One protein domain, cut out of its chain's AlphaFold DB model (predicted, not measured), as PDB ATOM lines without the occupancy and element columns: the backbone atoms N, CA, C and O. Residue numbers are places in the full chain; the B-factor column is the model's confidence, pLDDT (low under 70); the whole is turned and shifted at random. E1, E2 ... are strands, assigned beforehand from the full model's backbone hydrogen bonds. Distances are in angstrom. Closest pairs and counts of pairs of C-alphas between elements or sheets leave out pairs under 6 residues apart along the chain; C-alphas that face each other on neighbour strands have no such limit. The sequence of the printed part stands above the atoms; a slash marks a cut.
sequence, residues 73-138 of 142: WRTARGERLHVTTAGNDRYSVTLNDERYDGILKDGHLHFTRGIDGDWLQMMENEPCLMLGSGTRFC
ATOM      1  N   TRP A  73     190.526 108.727 197.265       89.88
ATOM      2  CA  TRP A  73     191.086 109.989 196.797       89.88
ATOM      3  C   TRP A  73     189.951 110.937 196.421       89.88
ATOM      4  O   TRP A  73     188.847 110.494 196.102       89.88
ATOM      5  N   ARG A  74     190.211 112.246 196.436       89.81
ATOM      6  CA  ARG A  74     189.244 113.252 195.991       89.81
ATOM      7  C   ARG A  74     189.861 114.308 195.090       89.81
ATOM      8  O   ARG A  74     191.036 114.643 195.235       89.81
ATOM      9  N   THR A  75     189.070 114.851 194.173       88.25
ATOM     10  CA  THR A  75     189.458 116.061 193.433       88.25
ATOM     11  C   THR A  75     189.265 117.298 194.309       88.25
ATOM     12  O   THR A  75     188.552 117.268 195.316       88.25
ATOM     13  N   ALA A  76     189.845 118.431 193.902       83.31
ATOM     14  CA  ALA A  76     189.605 119.724 194.555       83.31
ATOM     15  C   ALA A  76     188.123 120.156 194.517       83.31
ATOM     16  O   ALA A  76     187.704 121.000 195.305       83.31
ATOM     17  N   ARG A  77     187.327 119.572 193.611       85.06
ATOM     18  CA  ARG A  77     185.883 119.812 193.474       85.06
ATOM     19  C   ARG A  77     185.034 118.876 194.339       85.06
ATOM     20  O   ARG A  77     183.818 119.018 194.361       85.06
ATOM     21  N   GLY A  78     185.663 117.946 195.060       83.38
ATOM     22  CA  GLY A  78     184.987 117.003 195.950       83.38
ATOM     23  C   GLY A  78     184.550 115.695 195.290       83.38
ATOM     24  O   GLY A  78     183.925 114.879 195.965       83.38
ATOM     25  N   GLU A  79     184.899 115.464 194.021       87.38
ATOM     26  CA  GLU A  79     184.635 114.184 193.358       87.38
ATOM     27  C   GLU A  79     185.434 113.088 194.052       87.38
ATOM     28  O   GLU A  79     186.604 113.293 194.383       87.38
ATOM     29  N   ARG A  80     184.808 111.941 194.298       88.62
ATOM     30  CA  ARG A  80     185.385 110.870 195.112       88.62
ATOM     31  C   ARG A  80     185.763 109.691 194.241       88.62
ATOM     32  O   ARG A  80     184.943 109.212 193.468       88.62
ATOM     33  N   LEU A  81     186.980 109.206 194.440       88.00
ATOM     34  CA  LEU A  81     187.531 108.024 193.806       88.00
ATOM     35  C   LEU A  81     187.869 106.998 194.883       88.00
ATOM     36  O   LEU A  81     188.724 107.244 195.731       88.00
ATOM     37  N   HIS A  82     187.210 105.852 194.848       88.69
ATOM     38  CA  HIS A  82     187.437 104.737 195.758       88.69
ATOM     39  C   HIS A  82     187.978 103.556 194.955       88.69
ATOM     40  O   HIS A  82     187.404 103.209 193.927       88.69
ATOM     41  N   VAL A  83     189.066 102.932 195.403       86.88
ATOM     42  CA  VAL A  83     189.677 101.789 194.708       86.88
ATOM     43  C   VAL A  83     189.724 100.578 195.633       86.88
ATOM     44  O   VAL A  83     190.225 100.661 196.759       86.88
ATOM     45  N   THR A  84     189.233  99.444 195.142       86.50
ATOM     46  CA  THR A  84     189.348  98.124 195.770       86.50
ATOM     47  C   THR A  84     190.024  97.147 194.810       86.50
ATOM     48  O   THR A  84     189.893  97.262 193.591       86.50
ATOM     49  N   THR A  85     190.770  96.179 195.336       83.25
ATOM     50  CA  THR A  85     191.265  95.057 194.524       83.25
ATOM     51  C   THR A  85     190.148  94.037 194.327       83.25
ATOM     52  O   THR A  85     189.382  93.773 195.245       83.25
ATOM     53  N   ALA A  86     190.051  93.442 193.145       78.62
ATOM     54  CA  ALA A  86     189.172  92.312 192.842       78.62
ATOM     55  C   ALA A  86     189.970  91.001 192.647       78.62
ATOM     56  O   ALA A  86     189.407  89.981 192.248       78.62
ATOM     57  N   GLY A  87     191.277  91.016 192.949       74.75
ATOM     58  CA  GLY A  87     192.202  89.894 192.764       74.75
ATOM     59  C   GLY A  87     192.722  89.751 191.327       74.75
ATOM     60  O   GLY A  87     192.130  90.272 190.386       74.75
ATOM     61  N   ASN A  88     193.837  89.028 191.148       79.81
ATOM     62  CA  ASN A  88     194.459  88.743 189.840       79.81
ATOM     63  C   ASN A  88     194.607  89.992 188.947       79.81
ATOM     64  O   ASN A  88     194.077  90.027 187.837       79.81
ATOM     65  N   ASP A  89     195.256  91.034 189.475       82.81
ATOM     66  CA  ASP A  89     195.469  92.334 188.815       82.81
ATOM     67  C   ASP A  89     194.193  93.091 188.420       82.81
ATOM     68  O   ASP A  89     194.257  94.118 187.744       82.81
ATOM     69  N   ARG A  90     193.018  92.635 188.860       85.88
ATOM     70  CA  ARG A  90     191.750  93.334 188.660       85.88
ATOM     71  C   ARG A  90     191.478  94.266 189.820       85.88
ATOM     72  O   ARG A  90     191.724  93.933 190.978       85.88
ATOM     73  N   TYR A  91     190.901  95.411 189.500       87.50
ATOM     74  CA  TYR A  91     190.499  96.416 190.466       87.50
ATOM     75  C   TYR A  91     189.085  96.873 190.154       87.50
ATOM     76  O   TYR A  91     188.680  96.955 188.997       87.50
ATOM     77  N   SER A  92     188.350  97.197 191.206       87.94
ATOM     78  CA  SER A  92     187.097  97.920 191.114       87.94
ATOM     79  C   SER A  92     187.335  99.349 191.560       87.94
ATOM     80  O   SER A  92     187.910  99.609 192.617       87.94
ATOM     81  N   VAL A  93     186.851 100.280 190.761       88.00
ATOM     82  CA  VAL A  93     186.976 101.708 190.980       88.00
ATOM     83  C   VAL A  93     185.581 102.290 191.056       88.00
ATOM     84  O   VAL A  93     184.772 102.079 190.163       88.00
ATOM     85  N   THR A  94     185.288 103.038 192.108       88.81
ATOM     86  CA  THR A  94     184.046 103.799 192.214       88.81
ATOM     87  C   THR A  94     184.366 105.280 192.119       88.81
ATOM     88  O   THR A  94     185.062 105.816 192.981       88.81
ATOM     89  N   LEU A  95     183.875 105.927 191.066       87.06
ATOM     90  CA  LEU A  95     183.996 107.360 190.833       87.06
ATOM     91  C   LEU A  95     182.603 107.981 190.956       87.06
ATOM     92  O   LEU A  95     181.721 107.634 190.183       87.06
ATOM     93  N   ASN A  96     182.400 108.879 191.926       85.50
ATOM     94  CA  ASN A  96     181.109 109.550 192.166       85.50
ATOM     95  C   ASN A  96     179.904 108.583 192.193       85.50
ATOM     96  O   ASN A  96     178.889 108.829 191.552       85.50
ATOM     97  N   ASP A  97     180.047 107.477 192.926       83.50
ATOM     98  CA  ASP A  97     179.047 106.404 193.074       83.50
ATOM     99  C   ASP A  97     178.805 105.535 191.823       83.50
ATOM    100  O   ASP A  97     178.061 104.556 191.881       83.50
ATOM    101  N   GLU A  98     179.505 105.794 190.719       86.50
ATOM    102  CA  GLU A  98     179.533 104.914 189.554       86.50
ATOM    103  C   GLU A  98     180.692 103.924 189.656       86.50
ATOM    104  O   GLU A  98     181.823 104.296 189.968       86.50
ATOM    105  N   ARG A  99     180.415 102.640 189.403       86.56
ATOM    106  CA  ARG A  99     181.411 101.566 189.484       86.56
ATOM    107  C   ARG A  99     181.985 101.231 188.112       86.56
ATOM    108  O   ARG A  99     181.254 101.014 187.150       86.56
ATOM    109  N   TYR A 100     183.299 101.075 188.094       86.62
ATOM    110  CA  TYR A 100     184.131 100.763 186.952       86.62
ATOM    111  C   TYR A 100     185.042  99.591 187.302       86.62
ATOM    112  O   TYR A 100     185.595  99.530 188.399       86.62
ATOM    113  N   ASP A 101     185.221  98.671 186.365       86.75
ATOM    114  CA  ASP A 101     186.150  97.556 186.527       86.75
ATOM    115  C   ASP A 101     187.392  97.824 185.681       86.75
ATOM    116  O   ASP A 101     187.290  98.220 184.515       86.75
ATOM    117  N   GLY A 102     188.570  97.587 186.243       87.25
ATOM    118  CA  GLY A 102     189.835  97.794 185.558       87.25
ATOM    119  C   GLY A 102     190.842  96.679 185.793       87.25
ATOM    120  O   GLY A 102     190.699  95.849 186.691       87.25
ATOM    121  N   ILE A 103     191.868  96.663 184.949       88.44
ATOM    122  CA  ILE A 103     192.991  95.731 185.012       88.44
ATOM    123  C   ILE A 103     194.275  96.546 185.113       88.44
ATOM    124  O   ILE A 103     194.509  97.449 184.310       88.44
ATOM    125  N   LEU A 104     195.107  96.226 186.100       86.25
ATOM    126  CA  LEU A 104     196.443  96.782 186.218       86.25
ATOM    127  C   LEU A 104     197.334  96.153 185.147       86.25
ATOM    128  O   LEU A 104     197.564  94.947 185.135       86.25
ATOM    129  N   LYS A 105     197.828  96.985 184.239       84.38
ATOM    130  CA  LYS A 105     198.714  96.596 183.149       84.38
ATOM    131  C   LYS A 105     199.729  97.711 182.932       84.38
ATOM    132  O   LYS A 105     199.368  98.881 182.930       84.38
ATOM    133  N   ASP A 106     201.004  97.361 182.799       82.50
ATOM    134  CA  ASP A 106     202.078  98.331 182.540       82.50
ATOM    135  C   ASP A 106     202.143  99.468 183.592       82.50
ATOM    136  O   ASP A 106     202.473 100.611 183.283       82.50
ATOM    137  N   GLY A 107     201.766  99.166 184.844       79.62
ATOM    138  CA  GLY A 107     201.688 100.120 185.962       79.62
ATOM    139  C   GLY A 107     200.538 101.136 185.882       79.62
ATOM    140  O   GLY A 107     200.448 102.028 186.724       79.62
ATOM    141  N   HIS A 108     199.632 100.968 184.920       84.94
ATOM    142  CA  HIS A 108     198.416 101.752 184.758       84.94
ATOM    143  C   HIS A 108     197.198 100.861 185.001       84.94
ATOM    144  O   HIS A 108     197.142  99.708 184.575       84.94
ATOM    145  N   LEU A 109     196.197 101.379 185.696       87.50
ATOM    146  CA  LEU A 109     194.917 100.706 185.832       87.50
ATOM    147  C   LEU A 109     194.036 101.092 184.646       87.50
ATOM    148  O   LEU A 109     193.487 102.187 184.609       87.50
ATOM    149  N   HIS A 110     193.917 100.194 183.675       88.56
ATOM    150  CA  HIS A 110     193.086 100.389 182.491       88.56
ATOM    151  C   HIS A 110     191.643 100.010 182.790       88.56
ATOM    152  O   HIS A 110     191.386  98.895 183.250       88.56
ATOM    153  N   PHE A 111     190.694 100.890 182.485       86.50
ATOM    154  CA  PHE A 111     189.281 100.557 182.626       86.50
ATOM    155  C   PHE A 111     188.840  99.612 181.507       86.50
ATOM    156  O   PHE A 111     189.081  99.843 180.326       86.50
ATOM    157  N   THR A 112     188.186  98.523 181.894       81.31
ATOM    158  CA  THR A 112     187.595  97.540 180.973       81.31
ATOM    159  C   THR A 112     186.132  97.835 180.669       81.31
ATOM    160  O   THR A 112     185.586  97.326 179.693       81.31
ATOM    161  N   ARG A 113     185.489  98.646 181.516       71.50
ATOM    162  CA  ARG A 113     184.085  99.021 181.399       71.50
ATOM    163  C   ARG A 113     183.867 100.419 181.966       71.50
ATOM    164  O   ARG A 113     184.314 100.695 183.073       71.50
ATOM    165  N   GLY A 114     183.128 101.248 181.231       64.06
ATOM    166  CA  GLY A 114     182.517 102.494 181.705       64.06
ATOM    167  C   GLY A 114     183.277 103.781 181.369       64.06
ATOM    168  O   GLY A 114     182.621 104.760 181.036       64.06
ATOM    169  N   ILE A 115     184.616 103.787 181.380       69.50
ATOM    170  CA  ILE A 115     185.409 104.926 180.880       69.50
ATOM    171  C   ILE A 115     186.264 104.435 179.713       69.50
ATOM    172  O   ILE A 115     187.315 103.825 179.910       69.50
ATOM    173  N   ASP A 116     185.767 104.624 178.493       64.88
ATOM    174  CA  ASP A 116     186.382 104.056 177.293       64.88
ATOM    175  C   ASP A 116     187.783 104.630 177.048       64.88
ATOM    176  O   ASP A 116     187.957 105.818 176.779       64.88
ATOM    177  N   GLY A 117     188.791 103.755 177.118       63.03
ATOM    178  CA  GLY A 117     190.185 104.084 176.803       63.03
ATOM    179  C   GLY A 117     190.917 104.906 177.865       63.03
ATOM    180  O   GLY A 117     192.082 105.247 177.661       63.03
ATOM    181  N   ASP A 118     190.268 105.200 178.988       83.00
ATOM    182  CA  ASP A 118     190.890 105.926 180.088       83.00
ATOM    183  C   ASP A 118     191.691 104.969 180.991       83.00
ATOM    184  O   ASP A 118     191.562 103.737 180.940       83.00
ATOM    185  N   TRP A 119     192.556 105.532 181.823       87.12
ATOM    186  CA  TRP A 119     193.408 104.788 182.743       87.12
ATOM    187  C   TRP A 119     193.684 105.593 184.007       87.12
ATOM    188  O   TRP A 119     193.593 106.815 184.014       87.12
ATOM    189  N   LEU A 120     194.045 104.908 185.088       87.69
ATOM    190  CA  LEU A 120     194.484 105.517 186.342       87.69
ATOM    191  C   LEU A 120     195.949 105.198 186.620       87.69
ATOM    192  O   LEU A 120     196.376 104.050 186.509       87.69
ATOM    193  N   GLN A 121     196.706 106.197 187.058       88.56
ATOM    194  CA  GLN A 121     198.110 106.051 187.440       88.56
ATOM    195  C   GLN A 121     198.384 106.776 188.754       88.56
ATOM    196  O   GLN A 121     197.862 107.866 188.985       88.56
ATOM    197  N   MET A 122     199.229 106.195 189.607       84.25
ATOM    198  CA  MET A 122     199.789 106.936 190.736       84.25
ATOM    199  C   MET A 122     200.850 107.903 190.230       84.25
ATOM    200  O   MET A 122     201.747 107.503 189.491       84.25
ATOM    201  N   MET A 123     200.774 109.161 190.646       80.50
ATOM    202  CA  MET A 123     201.840 110.101 190.342       80.50
ATOM    203  C   MET A 123     203.072 109.792 191.184       80.50
ATOM    204  O   MET A 123     202.999 109.515 192.383       80.50
ATOM    205  N   GLU A 124     204.225 109.853 190.534       73.38
ATOM    206  CA  GLU A 124     205.502 109.659 191.193       73.38
ATOM    207  C   GLU A 124     205.707 110.780 192.225       73.38
ATOM    208  O   GLU A 124     205.647 111.962 191.893       73.38
ATOM    209  N   ASN A 125     205.935 110.402 193.486       72.88
ATOM    210  CA  ASN A 125     206.172 111.298 194.629       72.88
ATOM    211  C   ASN A 125     204.964 112.073 195.182       72.88
ATOM    212  O   ASN A 125     205.132 112.847 196.125       72.88
ATOM    213  N   GLU A 126     203.748 111.833 194.692       78.25
ATOM    214  CA  GLU A 126     202.540 112.456 195.238       78.25
ATOM    215  C   GLU A 126     201.491 111.401 195.617       78.25
ATOM    216  O   GLU A 126     201.300 110.426 194.893       78.25
ATOM    217  N   PRO A 127     200.744 111.570 196.727       83.62
ATOM    218  CA  PRO A 127     199.662 110.661 197.109       83.62
ATOM    219  C   PRO A 127     198.398 110.915 196.268       83.62
ATOM    220  O   PRO A 127     197.287 111.017 196.797       83.62
ATOM    221  N   CYS A 128     198.565 111.053 194.957       86.00
ATOM    222  CA  CYS A 128     197.539 111.482 194.027       86.00
ATOM    223  C   CYS A 128     197.502 110.563 192.802       86.00
ATOM    224  O   CYS A 128     198.529 110.235 192.213       86.00
ATOM    225  N   LEU A 129     196.292 110.178 192.414       88.38
ATOM    226  CA  LEU A 129     195.989 109.455 191.194       88.38
ATOM    227  C   LEU A 129     195.676 110.431 190.067       88.38
ATOM    228  O   LEU A 129     194.958 111.410 190.263       88.38
ATOM    229  N   MET A 130     196.189 110.136 188.883       88.81
ATOM    230  CA  MET A 130     195.861 110.834 187.653       88.81
ATOM    231  C   MET A 130     195.027 109.914 186.770       88.81
ATOM    232  O   MET A 130     195.405 108.769 186.525       88.81
ATOM    233  N   LEU A 131     193.886 110.429 186.329       88.38
ATOM    234  CA  LEU A 131     193.070 109.850 185.274       88.38
ATOM    235  C   LEU A 131     193.665 110.282 183.925       88.38
ATOM    236  O   LEU A 131     194.140 111.412 183.813       88.38
ATOM    237  N   GLY A 132     193.632 109.431 182.905       81.69
ATOM    238  CA  GLY A 132     194.143 109.713 181.558       81.69
ATOM    239  C   GLY A 132     193.506 110.942 180.897       81.69
ATOM    240  O   GLY A 132     194.144 111.593 180.073       81.69
ATOM    241  N   SER A 133     192.311 111.354 181.333       82.25
ATOM    242  CA  SER A 133     191.715 112.665 181.007       82.25
ATOM    243  C   SER A 133     192.481 113.892 181.548       82.25
ATOM    244  O   SER A 133     192.155 115.026 181.197       82.25
ATOM    245  N   GLY A 134     193.476 113.698 182.416       83.56
ATOM    246  CA  GLY A 134     194.224 114.744 183.122       83.56
ATOM    247  C   GLY A 134     193.634 115.129 184.485       83.56
ATOM    248  O   GLY A 134     194.173 115.998 185.174       83.56
ATOM    249  N   THR A 135     192.537 114.490 184.903       86.94
ATOM    250  CA  THR A 135     191.909 114.751 186.208       86.94
ATOM    251  C   THR A 135     192.755 114.171 187.341       86.94
ATOM    252  O   THR A 135     193.166 113.014 187.287       86.94
ATOM    253  N   ARG A 136     193.002 114.962 188.391       88.81
ATOM    254  CA  ARG A 136     193.832 114.573 189.543       88.81
ATOM    255  C   ARG A 136     192.976 114.344 190.784       88.81
ATOM    256  O   ARG A 136     192.249 115.238 191.215       88.81
ATOM    257  N   PHE A 137     193.128 113.176 191.394       89.31
ATOM    258  CA  PHE A 137     192.493 112.774 192.642       89.31
ATOM    259  C   PHE A 137     193.563 112.607 193.715       89.31
ATOM    260  O   PHE A 137     194.398 111.719 193.619       89.31
ATOM    261  N   CYS A 138     193.544 113.415 194.765       89.44
ATOM    262  CA  CYS A 138     194.534 113.354 195.837       89.44
ATOM    263  C   CYS A 138     193.941 112.747 197.104       89.44
ATOM    264  O   CYS A 138     192.763 112.950 197.406       89.44
TER     265      CYS A 138
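Overview. This is residues 73 to 138 of the 142 residues of an uncharacterized protein of Sphingomonas sanguinis (UniProt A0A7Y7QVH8). One sheet of seven strands curls round into part of a small barrel, folded so that E1 and E2 face E4, E5, E6 and E7 across the hinge strand E3. The curl nearly closes where the first residues of E1 come near E7, while the last residues of E1, far from E7, leave it open. The printed part has 66 residues, with seven named strands, E1 to E7, and no named helix, and its class is all strand. The sheet's order is E1, E2, E3, E4, E5, E6, E7, antiparallel throughout. The whole is compact, with a radius of gyration of the C-alphas of 11.0 A and a rounded outline of 30 by 27 by 20 A.

Along the chain. E1 is residues 80 to 87, 22.2 A long, beginning at C-alpha 80 at (185.385, 110.870, 195.112). Residues 73 to 74 form a short antiparallel pairing with residues 80 to 81 of E1. E2 is residues 90 to 95, 16.2 A. E3, residues 98 to 105, is 21.9 A long, and its C-alpha 105 is at (198.714, 96.596, 183.149). E4 is residues 108 to 113, 15.0 A; E5 is residues 119 to 122, 10.5 A; E6 is residues 128 to 131, 10.0 A. E7, residues 136 to 138, spans 6.4 A and ends at C-alpha 138 at (194.534, 113.354, 195.837).

Arrangement. The seven strands form a meander, each the antiparallel neighbour of the one before, and each pair in turn is a hairpin. E1 and E2 run at 163 degrees, with N 84 and O 92 2.9 A apart, within hydrogen-bond range. E2 and E3 run at 144 degrees, with N 93 and O 100 at 2.8 A. E3 and E4 run at 133 degrees, with N 103 and O 110 at 2.8 A. E4 and E5 run at 150 degrees, with N 109 and O 120 at 2.8 A. E5 and E6 run at 162 degrees, with N 121 and O 130 at 2.9 A. E5 is staggered: residues 119 to 120 pair with E4 and 120 to 122 with E6. E6 and E7 run at 155 degrees, with N 129 and O 137 at 2.7 A. The folded sheet, one sheet bent back on itself into two leaves, has 22 pairs of C-alphas within 11 A between its leaves. The closest C-alphas of the edge strands E1 and E7 are those of Leu 81 and Phe 137, 7.0 A apart. Among the pairs that are apart are E1 and E5, and E3 and E7.

Size, cuts and confidence. The C-alphas of Arg 77 and Asn 88, the two farthest apart, are 32.4 A from each other, while those of Trp 73 and Cys 138 are 4.9 A apart. The sheet is strongly twisted. The printed part has no cut, and its six links between strands are tight. The mean pLDDT of the printed part is 83.8, and residues 114 to 117, between E4 and E5, are under 70.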